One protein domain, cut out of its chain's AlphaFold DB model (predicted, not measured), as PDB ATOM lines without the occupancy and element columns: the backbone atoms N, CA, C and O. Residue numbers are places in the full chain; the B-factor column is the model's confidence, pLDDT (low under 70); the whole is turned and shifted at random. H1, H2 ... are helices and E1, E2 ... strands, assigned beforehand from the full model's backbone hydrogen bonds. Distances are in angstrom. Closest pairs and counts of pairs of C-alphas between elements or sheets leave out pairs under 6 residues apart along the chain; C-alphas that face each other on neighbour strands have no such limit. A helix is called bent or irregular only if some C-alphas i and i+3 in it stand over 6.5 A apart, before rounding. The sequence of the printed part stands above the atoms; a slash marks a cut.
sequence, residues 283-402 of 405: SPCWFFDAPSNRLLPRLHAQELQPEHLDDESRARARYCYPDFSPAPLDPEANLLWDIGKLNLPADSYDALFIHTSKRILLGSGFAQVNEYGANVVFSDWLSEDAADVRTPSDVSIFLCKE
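What this domain is: This is residues 283 to 402 of the 405 residues of an uncharacterized protein of Lentisphaerae bacterium (UniProt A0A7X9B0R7). This is a closed barrel of seven strands, with the short helix H1 packed outside it near E7 and E4, and the still shorter H2 at the barrel end where E5 begins and E6 ends. Two long links, residues 301 to 313 and residues 320 to 334, loop away from the barrel's middle. The printed part has 120 residues with two named helices and seven named strands, in the order E1 H1 E2 E3 E4 E5 E6 H2 E7; the barrel is mixed and the class is mixed, helices and strands. The whole is compact, with a radius of gyration of the C-alphas of 13.4 A and spans of 35 by 35 by 22 A.

Where its parts are: Find C-alpha 283 at (117.918, 35.989, 157.242); from there E1 runs 20.9 A through residues 283 to 291 and bends by 69 degrees at residue 288. H1 follows at once, residues 292 to 300, 12.5 A. Next come E2, residues 314 to 319, 15.9 A, and E3, residues 335 to 338, 10.6 A. E4 takes residues 348 to 355, 22.7 A. E5, residues 361 to 370, starts at (129.451, 45.132, 157.485) and runs 26.7 A; E6, residues 373 to 381, runs 24.5 A. H2 is residues 384 to 388, 9.0 A, only just irregular, with C-alphas 384 and 387 6.7 A apart. E7, residues 395 to 401, 19.6 A, ends at (136.045, 28.836, 156.272).

How they stand to each other: Go round the barrel from E1. Its antiparallel neighbour E2 has N 285 and O 315 at 2.9 A. E2 and E3 form a hairpin, with N 318 and O 338 at 2.8 A; the pairing of E2 is staggered, residues 314 to 317 with E1 and 318 to 319 with E3. E3 and E6 are antiparallel, with N 337 and O 376 at 2.8 A. E4, E5 and E6 make a meander, each strand the antiparallel neighbour of the one before; look at N 368 and O 375, 2.9 A, and N 351 and O 365, 2.9 A. With E3 they make a Greek key, four strands in a row whose first is the antiparallel neighbour of the fourth. E4 and E7 are antiparallel, with N 352 and O 398 at 2.8 A. E7 and E1 close the ring as parallel neighbours at 24 degrees, with N 399 and O 286 at 2.8 A. H1 is on the barrel, outside it, at a height over the sheet of 7.1 A; the closest C-alphas of H1 and E7 are those of Ser 292 and Cys 400, 5.5 A. H2 is on the barrel too, and its closest C-alphas with E5 are those of Ala 386 and Leu 362, 6.2 A. O i to N i+4 pairs are within hydrogen-bond range in 3 of 5 cases in H1 and 0 of 1 in H2, where 2 of 2 O i to N i+3 pairs are. H1 and H2 are apart.

The domain as a whole: The two C-alphas farthest apart are those of Glu 303 and Asp 330, 38.0 A. The printed part has no cut. The links H1 to E2 and E2 to E3 are long. Mean pLDDT of the printed part is 73.5; look for values under 70 at, among others, residues 300 to 314, 325 to 333 and 382 to 387.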
ATOM      1  N   SER A 283     116.775  35.306 157.842       85.38
ATOM      2  CA  SER A 283     117.918  35.989 157.242       85.38
ATOM      3  C   SER A 283     118.443  35.173 156.062       85.38
ATOM      4  O   SER A 283     118.574  33.946 156.172       85.38
ATOM      5  N   PRO A 284     118.746  35.790 154.910       85.56
ATOM      6  CA  PRO A 284     119.427  35.076 153.846       85.56
ATOM      7  C   PRO A 284     120.853  34.715 154.290       85.56
ATOM      8  O   PRO A 284     121.545  35.521 154.911       85.56
ATOM      9  N   CYS A 285     121.266  33.483 154.002       86.44
ATOM     10  CA  CYS A 285     122.538  32.917 154.437       86.44
ATOM     11  C   CYS A 285     123.249  32.242 153.262       86.44
ATOM     12  O   CYS A 285     122.609  31.516 152.501       86.44
ATOM     13  N   TRP A 286     124.555  32.460 153.122       85.56
ATOM     14  CA  TRP A 286     125.381  31.865 152.070       85.56
ATOM     15  C   TRP A 286     126.642  31.248 152.651       85.56
ATOM     16  O   TRP A 286     127.174  31.757 153.632       85.56
ATOM     17  N   PHE A 287     127.149  30.193 152.015       84.25
ATOM     18  CA  PHE A 287     128.441  29.600 152.354       84.25
ATOM     19  C   PHE A 287     129.493  29.874 151.277       84.25
ATOM     20  O   PHE A 287     129.228  29.737 150.084       84.25
ATOM     21  N   PHE A 288     130.697  30.223 151.721       80.69
ATOM     22  CA  PHE A 288     131.863  30.495 150.898       80.69
ATOM     23  C   PHE A 288     133.030  29.612 151.319       80.69
ATOM     24  O   PHE A 288     133.498  29.660 152.457       80.69
ATOM     25  N   ASP A 289     133.554  28.855 150.356       79.44
ATOM     26  CA  ASP A 289     134.703  27.969 150.547       79.44
ATOM     27  C   ASP A 289     136.046  28.731 150.528       79.44
ATOM     28  O   ASP A 289     136.970  28.421 149.779       79.44
ATOM     29  N   ALA A 290     136.127  29.806 151.309       77.81
ATOM     30  CA  ALA A 290     137.297  30.659 151.476       77.81
ATOM     31  C   ALA A 290     137.244  31.339 152.853       77.81
ATOM     32  O   ALA A 290     136.152  31.476 153.408       77.81
ATOM     33  N   PRO A 291     138.387  31.769 153.412       76.06
ATOM     34  CA  PRO A 291     138.399  32.496 154.670       76.06
ATOM     35  C   PRO A 291     137.798  33.897 154.544       76.06
ATOM     36  O   PRO A 291     137.803  34.512 153.473       76.06
ATOM     37  N   SER A 292     137.292  34.408 155.665       74.31
ATOM     38  CA  SER A 292     136.613  35.705 155.768       74.31
ATOM     39  C   SER A 292     137.449  36.870 155.205       74.31
ATOM     40  O   SER A 292     136.919  37.711 154.476       74.31
ATOM     41  N   ASN A 293     138.773  36.863 155.420       72.25
ATOM     42  CA  ASN A 293     139.720  37.872 154.906       72.25
ATOM     43  C   ASN A 293     139.904  37.865 153.374       72.25
ATOM     44  O   ASN A 293     140.517  38.765 152.799       72.25
ATOM     45  N   ARG A 294     139.392  36.841 152.685       75.50
ATOM     46  CA  ARG A 294     139.336  36.766 151.215       75.50
ATOM     47  C   ARG A 294     137.959  37.122 150.672       75.50
ATOM     48  O   ARG A 294     137.855  37.471 149.496       75.50
ATOM     49  N   LEU A 295     136.916  37.033 151.496       77.25
ATOM     50  CA  LEU A 295     135.550  37.336 151.091       77.25
ATOM     51  C   LEU A 295     135.297  38.847 151.038       77.25
ATOM     52  O   LEU A 295     134.776  39.329 150.032       77.25
ATOM     53  N   LEU A 296     135.693  39.592 152.076       73.69
ATOM     54  CA  LEU A 296     135.445  41.038 152.162       73.69
ATOM     55  C   LEU A 296     135.967  41.817 150.937       73.69
ATOM     56  O   LEU A 296     135.179  42.565 150.354       73.69
ATOM     57  N   PRO A 297     137.208  41.599 150.443       73.19
ATOM     58  CA  PRO A 297     137.687  42.285 149.240       73.19
ATOM     59  C   PRO A 297     136.860  41.982 147.981       73.19
ATOM     60  O   PRO A 297     136.693  42.849 147.125       73.19
ATOM     61  N   ARG A 298     136.319  40.764 147.859       74.06
ATOM     62  CA  ARG A 298     135.514  40.345 146.698       74.06
ATOM     63  C   ARG A 298     134.092  40.893 146.746       74.06
ATOM     64  O   ARG A 298     133.537  41.243 145.705       74.06
ATOM     65  N   LEU A 299     133.512  40.990 147.943       72.62
ATOM     66  CA  LEU A 299     132.253  41.705 148.162       72.62
ATOM     67  C   LEU A 299     132.426  43.195 147.846       72.62
ATOM     68  O   LEU A 299     131.605  43.767 147.134       72.62
ATOM     69  N   HIS A 300     133.534  43.794 148.294       69.31
ATOM     70  CA  HIS A 300     133.867  45.194 148.030       69.31
ATOM     71  C   HIS A 300     134.006  45.482 146.531       69.31
ATOM     72  O   HIS A 300     133.435  46.437 146.010       69.31
ATOM     73  N   ALA A 301     134.731  44.623 145.810       69.19
ATOM     74  CA  ALA A 301     134.916  44.737 144.365       69.19
ATOM     75  C   ALA A 301     133.637  44.448 143.548       69.19
ATOM     76  O   ALA A 301     133.690  44.458 142.320       69.19
ATOM     77  N   GLN A 302     132.498  44.175 144.205       66.88
ATOM     78  CA  GLN A 302     131.230  43.763 143.590       66.88
ATOM     79  C   GLN A 302     131.348  42.518 142.694       66.88
ATOM     80  O   GLN A 302     130.475  42.244 141.872       66.88
ATOM     81  N   GLU A 303     132.410  41.728 142.868       64.06
ATOM     82  CA  GLU A 303     132.609  40.463 142.154       64.06
ATOM     83  C   GLU A 303     131.638  39.387 142.648       64.06
ATOM     84  O   GLU A 303     131.321  38.440 141.928       64.06
ATOM     85  N   LEU A 304     131.173  39.531 143.890       64.56
ATOM     86  CA  LEU A 304     130.204  38.661 144.536       64.56
ATOM     87  C   LEU A 304     128.931  39.455 144.816       64.56
ATOM     88  O   LEU A 304     128.734  40.018 145.888       64.56
ATOM     89  N   GLN A 305     128.058  39.500 143.819       60.78
ATOM     90  CA  GLN A 305     126.700  40.005 143.977       60.78
ATOM     91  C   GLN A 305     125.830  38.861 144.515       60.78
ATOM     92  O   GLN A 305     125.768  37.814 143.872       60.78
ATOM     93  N   PRO A 306     125.136  39.004 145.657       55.50
ATOM     94  CA  PRO A 306     124.340  37.908 146.215       55.50
ATOM     95  C   PRO A 306     123.133  37.486 145.362       55.50
ATOM     96  O   PRO A 306     122.569  36.421 145.581       55.50
ATOM     97  N   GLU A 307     122.772  38.294 144.369       55.94
ATOM     98  CA  GLU A 307     121.827  37.987 143.285       55.94
ATOM     99  C   GLU A 307     122.423  37.120 142.160       55.94
ATOM    100  O   GLU A 307     121.676  36.519 141.395       55.94
ATOM    101  N   HIS A 308     123.753  37.020 142.084       53.81
ATOM    102  CA  HIS A 308     124.497  36.166 141.152       53.81
ATOM    103  C   HIS A 308     125.088  34.912 141.820       53.81
ATOM    104  O   HIS A 308     125.760  34.128 141.155       53.81
ATOM    105  N   LEU A 309     124.876  34.725 143.128       58.66
ATOM    106  CA  LEU A 309     125.270  33.507 143.837       58.66
ATOM    107  C   LEU A 309     124.241  32.408 143.564       58.66
ATOM    108  O   LEU A 309     123.044  32.639 143.737       58.66
ATOM    109  N   ASP A 310     124.711  31.225 143.164       54.78
ATOM    110  CA  ASP A 310     123.858  30.073 142.854       54.78
ATOM    111  C   ASP A 310     122.887  29.753 144.006       54.78
ATOM    112  O   ASP A 310     123.281  29.684 145.176       54.78
ATOM    113  N   ASP A 311     121.619  29.494 143.664       52.44
ATOM    114  CA  ASP A 311     120.547  29.165 144.620       52.44
ATOM    115  C   ASP A 311     120.877  27.930 145.483       52.44
ATOM    116  O   ASP A 311     120.383  27.815 146.602       52.44
ATOM    117  N   GLU A 312     121.752  27.028 145.018       47.97
ATOM    118  CA  GLU A 312     122.198  25.852 145.786       47.97
ATOM    119  C   GLU A 312     123.076  26.213 146.999       47.97
ATOM    120  O   GLU A 312     123.142  25.446 147.959       47.97
ATOM    121  N   SER A 313     123.706  27.393 146.993       54.81
ATOM    122  CA  SER A 313     124.535  27.899 148.102       54.81
ATOM    123  C   SER A 313     123.746  28.780 149.075       54.81
ATOM    124  O   SER A 313     124.292  29.237 150.082       54.81
ATOM    125  N   ARG A 314     122.474  29.061 148.758       66.00
ATOM    126  CA  ARG A 314     121.617  30.003 149.474       66.00
ATOM    127  C   ARG A 314     120.675  29.261 150.411       66.00
ATOM    128  O   ARG A 314     119.782  28.527 149.995       66.00
ATOM    129  N   ALA A 315     120.815  29.529 151.699       72.81
ATOM    130  CA  ALA A 315     119.906  29.061 152.728       72.81
ATOM    131  C   ALA A 315     119.168  30.216 153.396       72.81
ATOM    132  O   ALA A 315     119.433  31.399 153.165       72.81
ATOM    133  N   ARG A 316     118.207  29.855 154.244       78.69
ATOM    134  CA  ARG A 316     117.514  30.792 155.121       78.69
ATOM    135  C   ARG A 316     117.838  30.422 156.554       78.69
ATOM    136  O   ARG A 316     117.446  29.352 157.011       78.69
ATOM    137  N   ALA A 317     118.573  31.301 157.221       83.88
ATOM    138  CA  ALA A 317     118.854  31.193 158.638       83.88
ATOM    139  C   ALA A 317     117.641  31.719 159.406       83.88
ATOM    140  O   ALA A 317     117.187  32.836 159.158       83.88
ATOM    141  N   ARG A 318     117.099  30.919 160.315       83.38
ATOM    142  CA  ARG A 318     115.937  31.279 161.125       83.38
ATOM    143  C   ARG A 318     116.390  31.895 162.435       83.38
ATOM    144  O   ARG A 318     117.132  31.259 163.173       83.38
ATOM    145  N   TYR A 319     115.925  33.098 162.738       81.94
ATOM    146  CA  TYR A 319     116.231  33.748 164.007       81.94
ATOM    147  C   TYR A 319     115.558  33.011 165.180       81.94
ATOM    148  O   TYR A 319     114.411  32.576 165.079       81.94
ATOM    149  N   CYS A 320     116.292  32.816 166.280       76.62
ATOM    150  CA  CYS A 320     115.886  31.913 167.365       76.62
ATOM    151  C   CYS A 320     115.104  32.582 168.507       76.62
ATOM    152  O   CYS A 320     114.574  31.869 169.363       76.62
ATOM    153  N   TYR A 321     115.038  33.914 168.560       71.00
ATOM    154  CA  TYR A 321     114.347  34.643 169.630       71.00
ATOM    155  C   TYR A 321     112.988  35.190 169.164       71.00
ATOM    156  O   TYR A 321     112.814  35.446 167.977       71.00
ATOM    157  N   PRO A 322     112.017  35.359 170.083       63.69
ATOM    158  CA  PRO A 322     110.659  35.783 169.734       63.69
ATOM    159  C   PRO A 322     110.565  37.241 169.270       63.69
ATOM    160  O   PRO A 322     109.724  37.535 168.432       63.69
ATOM    161  N   ASP A 323     111.421  38.121 169.793       68.88
ATOM    162  CA  ASP A 323     111.488  39.526 169.400       68.88
ATOM    163  C   ASP A 323     112.901  39.827 168.893       68.88
ATOM    164  O   ASP A 323     113.896  39.598 169.598       68.88
ATOM    165  N   PHE A 324     113.011  40.331 167.665       71.31
ATOM    166  CA  PHE A 324     114.279  40.840 167.168       71.31
ATOM    167  C   PHE A 324     114.571  42.209 167.778       71.31
ATOM    168  O   PHE A 324     113.774  43.142 167.693       71.31
ATOM    169  N   SER A 325     115.746  42.329 168.385       68.31
ATOM    170  CA  SER A 325     116.268  43.599 168.864       68.31
ATOM    171  C   SER A 325     117.775  43.619 168.634       68.31
ATOM    172  O   SER A 325     118.453  42.681 169.061       68.31
ATOM    173  N   PRO A 326     118.328  44.671 168.004       61.78
ATOM    174  CA  PRO A 326     119.770  44.784 167.813       61.78
ATOM    175  C   PRO A 326     120.532  44.894 169.146       61.78
ATOM    176  O   PRO A 326     121.706  44.535 169.218       61.78
ATOM    177  N   ALA A 327     119.861  45.306 170.225       59.66
ATOM    178  CA  ALA A 327     120.337  45.120 171.592       59.66
ATOM    179  C   ALA A 327     119.656  43.878 172.198       59.66
ATOM    180  O   ALA A 327     118.427  43.889 172.334       59.66
ATOM    181  N   PRO A 328     120.391  42.812 172.556       52.38
ATOM    182  CA  PRO A 328     119.776  41.603 173.083       52.38
ATOM    183  C   PRO A 328     119.006  41.899 174.381       52.38
ATOM    184  O   PRO A 328     119.406  42.732 175.194       52.38
ATOM    185  N   LEU A 329     117.868  41.220 174.566       48.47
ATOM    186  CA  LEU A 329     117.021  41.339 175.766       48.47
ATOM    187  C   LEU A 329     117.764  40.929 177.048       48.47
ATOM    188  O   LEU A 329     117.447  41.406 178.138       48.47
ATOM    189  N   ASP A 330     118.741  40.037 176.897       54.16
ATOM    190  CA  ASP A 330     119.720  39.671 177.907       54.16
ATOM    191  C   ASP A 330     121.073  40.268 177.490       54.16
ATOM    192  O   ASP A 330     121.588  39.882 176.440       54.16
ATOM    193  N   PRO A 331     121.657  41.196 178.268       54.88
ATOM    194  CA  PRO A 331     122.936  41.809 177.923       54.88
ATOM    195  C   PRO A 331     124.082  40.793 177.839       54.88
ATOM    196  O   PRO A 331     125.111  41.121 177.271       54.88
ATOM    197  N   GLU A 332     123.928  39.578 178.373       53.91
ATOM    198  CA  GLU A 332     124.956  38.531 178.316       53.91
ATOM    199  C   GLU A 332     124.787  37.573 177.117       53.91
ATOM    200  O   GLU A 332     125.684  36.767 176.837       53.91
ATOM    201  N   ALA A 333     123.662  37.649 176.394       58.25
ATOM    202  CA  ALA A 333     123.326  36.738 175.302       58.25
ATOM    203  C   ALA A 333     123.561  37.366 173.922       58.25
ATOM    204  O   ALA A 333     123.107  38.465 173.625       58.25
ATOM    205  N   ASN A 334     124.223  36.619 173.043       71.56
ATOM    206  CA  ASN A 334     124.411  36.985 171.641       71.56
ATOM    207  C   ASN A 334     123.157  36.673 170.797       71.56
ATOM    208  O   ASN A 334     122.368  35.794 171.150       71.56
ATOM    209  N   LEU A 335     122.982  37.348 169.653       75.44
ATOM    210  CA  LEU A 335     121.887  37.026 168.725       75.44
ATOM    211  C   LEU A 335     122.161  35.674 168.042       75.44
ATOM    212  O   LEU A 335     123.304  35.367 167.699       75.44
ATOM    213  N   LEU A 336     121.118  34.865 167.838       81.62
ATOM    214  CA  LEU A 336     121.238  33.467 167.417       81.62
ATOM    215  C   LEU A 336     120.328  33.162 166.225       81.62
ATOM    216  O   LEU A 336     119.138  33.484 166.248       81.62
ATOM    217  N   TRP A 337     120.881  32.468 165.234       85.62
ATOM    218  CA  TRP A 337     120.146  31.897 164.113       85.62
ATOM    219  C   TRP A 337     120.390  30.394 164.004       85.62
ATOM    220  O   TRP A 337     121.504  29.917 164.191       85.62
ATOM    221  N   ASP A 338     119.356  29.662 163.624       85.00
ATOM    222  CA  ASP A 338     119.399  28.267 163.205       85.00
ATOM    223  C   ASP A 338     119.510  28.227 161.676       85.00
ATOM    224  O   ASP A 338     118.603  28.661 160.961       85.00
ATOM    225  N   ILE A 339     120.633  27.736 161.157       80.81
ATOM    226  CA  ILE A 339     120.872  27.621 159.708       80.81
ATOM    227  C   ILE A 339     120.332  26.319 159.112       80.81
ATOM    228  O   ILE A 339     120.372  26.150 157.890       80.81
ATOM    229  N   GLY A 340     119.759  25.434 159.935       70.88
ATOM    230  CA  GLY A 340     118.993  24.274 159.499       70.88
ATOM    231  C   GLY A 340     119.649  23.476 158.365       70.88
ATOM    232  O   GLY A 340     120.812  23.102 158.442       70.88
ATOM    233  N   LYS A 341     118.870  23.212 157.303       56.59
ATOM    234  CA  LYS A 341     119.143  22.331 156.139       56.59
ATOM    235  C   LYS A 341     120.360  22.696 155.261       56.59
ATOM    236  O   LYS A 341     120.452  22.199 154.139       56.59
ATOM    237  N   LEU A 342     121.271  23.553 155.708       66.12
ATOM    238  CA  LEU A 342     122.558  23.737 155.043       66.12
ATOM    239  C   LEU A 342     123.351  22.427 155.149       66.12
ATOM    240  O   LEU A 342     123.726  22.015 156.242       66.12
ATOM    241  N   ASN A 343     123.593  21.761 154.014       69.12
ATOM    242  CA  ASN A 343     124.457  20.576 153.924       69.12
ATOM    243  C   ASN A 343     125.932  20.988 154.053       69.12
ATOM    244  O   ASN A 343     126.729  20.818 153.132       69.12
ATOM    245  N   LEU A 344     126.284  21.572 155.193       74.81
ATOM    246  CA  LEU A 344     127.655  21.906 155.525       74.81
ATOM    247  C   LEU A 344     128.322  20.731 156.243       74.81
ATOM    248  O   LEU A 344     127.674  20.047 157.041       74.81
ATOM    249  N   PRO A 345     129.620  20.493 155.989       77.75
ATOM    250  CA  PRO A 345     130.427  19.628 156.835       77.75
ATOM    251  C   PRO A 345     130.314  20.036 158.307       77.75
ATOM    252  O   PRO A 345     130.203  21.224 158.621       77.75
ATOM    253  N   ALA A 346     130.357  19.047 159.200       78.94
ATOM    254  CA  ALA A 346     130.408  19.295 160.633       78.94
ATOM    255  C   ALA A 346     131.743  19.962 160.983       78.94
ATOM    256  O   ALA A 346     132.771  19.287 161.057       78.94
ATOM    257  N   ASP A 347     131.707  21.278 161.145       77.69
ATOM    258  CA  ASP A 347     132.874  22.121 161.350       77.69
ATOM    259  C   ASP A 347     132.473  23.464 161.983       77.69
ATOM    260  O   ASP A 347     131.286  23.743 162.214       77.69
ATOM    261  N   SER A 348     133.475  24.286 162.265       77.12
ATOM    262  CA  SER A 348     133.344  25.688 162.645       77.12
ATOM    263  C   SER A 348     133.557  26.612 161.443       77.12
ATOM    264  O   SER A 348     134.375  26.358 160.561       77.12
ATOM    265  N   TYR A 349     132.783  27.696 161.396       81.62
ATOM    266  CA  TYR A 349     132.816  28.671 160.308       81.62
ATOM    267  C   TYR A 349     132.800  30.091 160.866       81.62
ATOM    268  O   TYR A 349     132.146  30.362 161.875       81.62
ATOM    269  N   ASP A 350     133.445  31.017 160.165       81.62
ATOM    270  CA  ASP A 350     133.258  32.444 160.418       81.62
ATOM    271  C   ASP A 350     131.910  32.883 159.861       81.62
ATOM    272  O   ASP A 350     131.515  32.440 158.786       81.62
ATOM    273  N   ALA A 351     131.223  33.787 160.553       86.06
ATOM    274  CA  ALA A 351     130.012  34.417 160.049       86.06
ATOM    275  C   ALA A 351     130.231  35.927 159.924       86.06
ATOM    276  O   ALA A 351     130.586  36.595 160.892       86.06
ATOM    277  N   LEU A 352     129.995  36.483 158.740       86.19
ATOM    278  CA  LEU A 352     129.928  37.927 158.536       86.19
ATOM    279  C   LEU A 352     128.471  38.335 158.388       86.19
ATOM    280  O   LEU A 352     127.716  37.715 157.638       86.19
ATOM    281  N   PHE A 353     128.085  39.381 159.105       85.88
ATOM    282  CA  PHE A 353     126.729  39.905 159.096       85.88
ATOM    283  C   PHE A 353     126.743  41.227 158.357       85.88
ATOM    284  O   PHE A 353     127.404  42.176 158.770       85.88
ATOM    285  N   ILE A 354     126.034  41.276 157.240       84.88
ATOM    286  CA  ILE A 354     126.040  42.402 156.314       84.88
ATOM    287  C   ILE A 354     124.623  42.938 156.211       84.88
ATOM    288  O   ILE A 354     123.676  42.169 156.078       84.88
ATOM    289  N   HIS A 355     124.457  44.253 156.234       83.69
ATOM    290  CA  HIS A 355     123.151  44.849 156.009       83.69
ATOM    291  C   HIS A 355     122.709  44.564 154.569       83.69
ATOM    292  O   HIS A 355     123.383  44.953 153.614       83.69
ATOM    293  N   THR A 356     121.556  43.918 154.395       79.38
ATOM    294  CA  THR A 356     121.093  43.400 153.102       79.38
ATOM    295  C   THR A 356     120.990  44.501 152.042       79.38
ATOM    296  O   THR A 356     121.521  44.335 150.946       79.38
ATOM    297  N   SER A 357     120.351  45.633 152.366       75.94
ATOM    298  CA  SER A 357     120.207  46.771 151.444       75.94
ATOM    299  C   SER A 357     121.425  47.697 151.409       75.94
ATOM    300  O   SER A 357     121.933  47.979 150.331       75.94
ATOM    301  N   LYS A 358     121.911  48.150 152.573       74.75
ATOM    302  CA  LYS A 358     123.017  49.117 152.672       74.75
ATOM    303  C   LYS A 358     124.389  48.544 152.318       74.75
ATOM    304  O   LYS A 358     125.331  49.301 152.138       74.75
ATOM    305  N   ARG A 359     124.519  47.215 152.257       74.81
ATOM    306  CA  ARG A 359     125.773  46.500 151.970       74.81
ATOM    307  C   ARG A 359     126.927  46.827 152.920       74.81
ATOM    308  O   ARG A 359     128.063  46.554 152.568       74.81
ATOM    309  N   ILE A 360     126.645  47.322 154.121       76.12
ATOM    310  CA  ILE A 360     127.639  47.574 155.175       76.12
ATOM    311  C   ILE A 360     127.899  46.320 156.009       76.12
ATOM    312  O   ILE A 360     126.978  45.541 156.261       76.12
ATOM    313  N   LEU A 361     129.132  46.144 156.480       79.56
ATOM    314  CA  LEU A 361     129.451  45.132 157.485       79.56
ATOM    315  C   LEU A 361     128.879  45.583 158.835       79.56
ATOM    316  O   LEU A 361     129.322  46.570 159.415       79.56
ATOM    317  N   LEU A 362     127.875  44.862 159.322       78.75
ATOM    318  CA  LEU A 362     127.228  45.128 160.605       78.75
ATOM    319  C   LEU A 362     128.030  44.550 161.762       78.75
ATOM    320  O   LEU A 362     128.123  45.151 162.831       78.75
ATOM    321  N   GLY A 363     128.586  43.362 161.550       79.75
ATOM    322  CA  GLY A 363     129.252  42.625 162.598       79.75
ATOM    323  C   GLY A 363     129.906  41.356 162.097       79.75
ATOM    324  O   GLY A 363     129.741  40.932 160.951       79.75
ATOM    325  N   SER A 364     130.628  40.730 163.011       79.81
ATOM    326  CA  SER A 364     131.148  39.383 162.825       79.81
ATOM    327  C   SER A 364     130.481  38.434 163.808       79.81
ATOM    328  O   SER A 364     129.844  38.839 164.783       79.81
ATOM    329  N   GLY A 365     130.640  37.152 163.552       79.75
ATOM    330  CA  GLY A 365     130.326  36.093 164.477       79.75
ATOM    331  C   GLY A 365     130.825  34.769 163.945       79.75
ATOM    332  O   GLY A 365     131.804  34.719 163.203       79.75
ATOM    333  N   PHE A 366     130.169  33.691 164.338       78.94
ATOM    334  CA  PHE A 366     130.620  32.349 164.004       78.94
ATOM    335  C   PHE A 366     129.439  31.406 163.851       78.94
ATOM    336  O   PHE A 366     128.355  31.653 164.379       78.94
ATOM    337  N   ALA A 367     129.665  30.301 163.158       81.38
ATOM    338  CA  ALA A 367     128.728  29.201 163.074       81.38
ATOM    339  C   ALA A 367     129.370  27.901 163.541       81.38
ATOM    340  O   ALA A 367     130.539  27.635 163.268       81.38
ATOM    341  N   GLN A 368     128.573  27.078 164.213       79.12
ATOM    342  CA  GLN A 368     128.928  25.706 164.534       79.12
ATOM    343  C   GLN A 368     127.945  24.766 163.853       79.12
ATOM    344  O   GLN A 368     126.734  24.884 164.057       79.12
ATOM    345  N   VAL A 369     128.475  23.801 163.104       79.75
ATOM    346  CA  VAL A 369     127.702  22.702 162.522       79.75
ATOM    347  C   VAL A 369     128.152  21.402 163.176       79.75
ATOM    348  O   VAL A 369     129.312  21.009 163.081       79.75
ATOM    349  N   ASN A 370     127.250  20.726 163.883       76.81
ATOM    350  CA  ASN A 370     127.533  19.449 164.529       76.81
ATOM    351  C   ASN A 370     126.309  18.518 164.490       76.81
ATOM    352  O   ASN A 370     125.263  18.849 163.937       76.81
ATOM    353  N   GLU A 371     126.440  17.330 165.086       68.50
ATOM    354  CA  GLU A 371     125.364  16.328 165.141       68.50
ATOM    355  C   GLU A 371     124.112  16.788 165.915       68.50
ATOM    356  O   GLU A 371     123.042  16.201 165.754       68.50
ATOM    357  N   TYR A 372     124.230  17.837 166.734       66.19
ATOM    358  CA  TYR A 372     123.148  18.387 167.554       66.19
ATOM    359  C   TYR A 372     122.442  19.584 166.907       66.19
ATOM    360  O   TYR A 372     121.369  19.969 167.372       66.19
ATOM    361  N   GLY A 373     123.011  20.174 165.855       72.00
ATOM    362  CA  GLY A 373     122.414  21.298 165.146       72.00
ATOM    363  C   GLY A 373     123.427  22.159 164.397       72.00
ATOM    364  O   GLY A 373     124.638  21.945 164.461       72.00
ATOM    365  N   ALA A 374     122.901  23.152 163.687       80.44
ATOM    366  CA  ALA A 374     123.675  24.106 162.913       80.44
ATOM    367  C   ALA A 374     123.234  25.519 163.310       80.44
ATOM    368  O   ALA A 374     122.152  25.966 162.933       80.44
ATOM    369  N   ASN A 375     124.046  26.201 164.117       83.44
ATOM    370  CA  ASN A 375     123.696  27.499 164.691       83.44
ATOM    371  C   ASN A 375     124.737  28.556 164.334       83.44
ATOM    372  O   ASN A 375     125.931  28.267 164.312       83.44
ATOM    373  N   VAL A 376     124.273  29.782 164.116       84.44
ATOM    374  CA  VAL A 376     125.077  30.974 163.850       84.44
ATOM    375  C   VAL A 376     124.850  31.972 164.971       84.44
ATOM    376  O   VAL A 376     123.713  32.317 165.286       84.44
ATOM    377  N   VAL A 377     125.936  32.440 165.569       79.88
ATOM    378  CA  VAL A 377     125.935  33.391 166.675       79.88
ATOM    379  C   VAL A 377     126.500  34.709 166.169       79.88
ATOM    380  O   VAL A 377     127.654  34.773 165.745       79.88
ATOM    381  N   PHE A 378     125.701  35.770 166.227       79.19
ATOM    382  CA  PHE A 378     126.184  37.132 166.024       79.19
ATOM    383  C   PHE A 378     126.966  37.558 167.247       79.19
ATOM    384  O   PHE A 378     126.444  37.528 168.356       79.19
ATOM    385  N   SER A 379     128.217  37.933 167.053       69.12
ATOM    386  CA  SER A 379     129.105  38.198 168.169       69.12
ATOM    387  C   SER A 379     129.025  39.644 168.612       69.12
ATOM    388  O   SER A 379     128.604  39.914 169.730       69.12
ATOM    389  N   ASP A 380     129.411  40.573 167.747       70.06
ATOM    390  CA  ASP A 380     129.523  41.974 168.123       70.06
ATOM    391  C   ASP A 380     129.238  42.874 166.922       70.06
ATOM    392  O   ASP A 380     129.622  42.577 165.785       70.06
ATOM    393  N   TRP A 381     128.561  43.986 167.206       72.75
ATOM    394  CA  TRP A 381     128.350  45.065 166.251       72.75
ATOM    395  C   TRP A 381     129.660  45.804 166.030       72.75
ATOM    396  O   TRP A 381     130.240  46.320 166.986       72.75
ATOM    397  N   LEU A 382     130.090  45.853 164.772       68.06
ATOM    398  CA  LEU A 382     131.279  46.575 164.322       68.06
ATOM    399  C   LEU A 382     130.931  47.999 163.864       68.06
ATOM    400  O   LEU A 382     131.765  48.894 163.982       68.06
ATOM    401  N   SER A 383     129.699  48.215 163.388       66.25
ATOM    402  CA  SER A 383     129.207  49.524 162.942       66.25
ATOM    403  C   SER A 383     128.174  50.118 163.907       66.25
ATOM    404  O   SER A 383     127.319  49.408 164.441       66.25
ATOM    405  N   GLU A 384     128.216  51.444 164.079       64.06
ATOM    406  CA  GLU A 384     127.168  52.226 164.755       64.06
ATOM    407  C   GLU A 384     125.829  52.195 163.984       64.06
ATOM    408  O   GLU A 384     124.765  52.381 164.579       64.06
ATOM    409  N   ASP A 385     125.855  51.848 162.691       59.25
ATOM    410  CA  ASP A 385     124.674  51.668 161.831       59.25
ATOM    411  C   ASP A 385     123.829  50.431 162.197       59.25
ATOM    412  O   ASP A 385     122.799  50.158 161.573       59.25
ATOM    413  N   ALA A 386     124.222  49.689 163.240       61.12
ATOM    414  CA  ALA A 386     123.396  48.680 163.903       61.12
ATOM    415  C   ALA A 386     121.974  49.183 164.216       61.12
ATOM    416  O   ALA A 386     121.019  48.406 164.209       61.12
ATOM    417  N   ALA A 387     121.827  50.490 164.467       60.81
ATOM    418  CA  ALA A 387     120.554  51.136 164.776       60.81
ATOM    419  C   ALA A 387     119.511  51.051 163.643       60.81
ATOM    420  O   ALA A 387     118.314  51.170 163.910       60.81
ATOM    421  N   ASP A 388     119.940  50.829 162.397       71.19
ATOM    422  CA  ASP A 388     119.037  50.747 161.246       71.19
ATOM    423  C   ASP A 388     118.513  49.334 160.966       71.19
ATOM    424  O   ASP A 388     117.596  49.170 160.159       71.19
ATOM    425  N   VAL A 389     119.034  48.322 161.663       77.69
ATOM    426  CA  VAL A 389     118.571  46.937 161.547       77.69
ATOM    427  C   VAL A 389     117.287  46.767 162.356       77.69
ATOM    428  O   VAL A 389     117.300  46.830 163.586       77.69
ATOM    429  N   ARG A 390     116.159  46.547 161.672       78.75
ATOM    430  CA  ARG A 390     114.832  46.462 162.311       78.75
ATOM    431  C   ARG A 390     114.292  45.046 162.367       78.75
ATOM    432  O   ARG A 390     113.464  44.755 163.223       78.75
ATOM    433  N   THR A 391     114.736  44.191 161.455       82.81
ATOM    434  CA  THR A 391     114.293  42.803 161.337       82.81
ATOM    435  C   THR A 391     115.470  41.895 160.975       82.81
ATOM    436  O   THR A 391     116.434  42.365 160.361       82.81
ATOM    437  N   PRO A 392     115.400  40.575 161.226       82.31
ATOM    438  CA  PRO A 392     116.422  39.640 160.756       82.31
ATOM    439  C   PRO A 392     116.608  39.654 159.235       82.31
ATOM    440  O   PRO A 392     117.702  39.386 158.744       82.31
ATOM    441  N   SER A 393     115.574  39.999 158.465       83.62
ATOM    442  CA  SER A 393     115.661  40.051 156.999       83.62
ATOM    443  C   SER A 393     116.570  41.175 156.474       83.62
ATOM    444  O   SER A 393     117.124  41.072 155.372       83.62
ATOM    445  N   ASP A 394     116.810  42.201 157.295       83.00
ATOM    446  CA  ASP A 394     117.777  43.268 157.020       83.00
ATOM    447  C   ASP A 394     119.229  42.783 157.150       83.00
ATOM    448  O   ASP A 394     120.147  43.496 156.750       83.00
ATOM    449  N   VAL A 395     119.449  41.568 157.667       85.62
ATOM    450  CA  VAL A 395     120.768  40.983 157.905       85.62
ATOM    451  C   VAL A 395     121.018  39.812 156.960       85.62
ATOM    452  O   VAL A 395     120.324  38.802 156.987       85.62
ATOM    453  N   SER A 396     122.053  39.937 156.142       87.25
ATOM    454  CA  SER A 396     122.611  38.885 155.298       87.25
ATOM    455  C   SER A 396     123.780  38.206 156.011       87.25
ATOM    456  O   SER A 396     124.695  38.887 156.469       87.25
ATOM    457  N   ILE A 397     123.762  36.875 156.093       88.56
ATOM    458  CA  ILE A 397     124.781  36.075 156.787       88.56
ATOM    459  C   ILE A 397     125.690  35.395 155.763       88.56
ATOM    460  O   ILE A 397     125.224  34.685 154.874       88.56
ATOM    461  N   PHE A 398     126.994  35.580 155.904       87.06
ATOM    462  CA  PHE A 398     128.005  34.961 155.055       87.06
ATOM    463  C   PHE A 398     128.881  34.038 155.893       87.06
ATOM    464  O   PHE A 398     129.665  34.505 156.716       87.06
ATOM    465  N   LEU A 399     128.744  32.733 155.678       87.25
ATOM    466  CA  LEU A 399     129.555  31.700 156.304       87.25
ATOM    467  C   LEU A 399     130.834  31.483 155.500       87.25
ATOM    468  O   LEU A 399     130.769  31.254 154.294       87.25
ATOM    469  N   CYS A 400     131.980  31.535 156.161       84.50
ATOM    470  CA  CYS A 400     133.298  31.384 155.556       84.50
ATOM    471  C   CYS A 400     134.076  30.277 156.268       84.50
ATOM    472  O   CYS A 400     133.842  30.009 157.449       84.50
ATOM    473  N   LYS A 401     135.047  29.667 155.584       81.06
ATOM    474  CA  LYS A 401     136.045  28.836 156.272       81.06
ATOM    475  C   LYS A 401     136.805  29.668 157.302       81.06
ATOM    476  O   LYS A 401     136.928  30.883 157.161       81.06
ATOM    477  N   GLU A 402     137.340  29.014 158.323       70.06
ATOM    478  CA  GLU A 402     138.174  29.699 159.305       70.06
ATOM    479  C   GLU A 402     139.402  30.331 158.638       70.06
ATOM    480  O   GLU A 402     140.111  29.695 157.852       70.06
TER     481      GLU A 402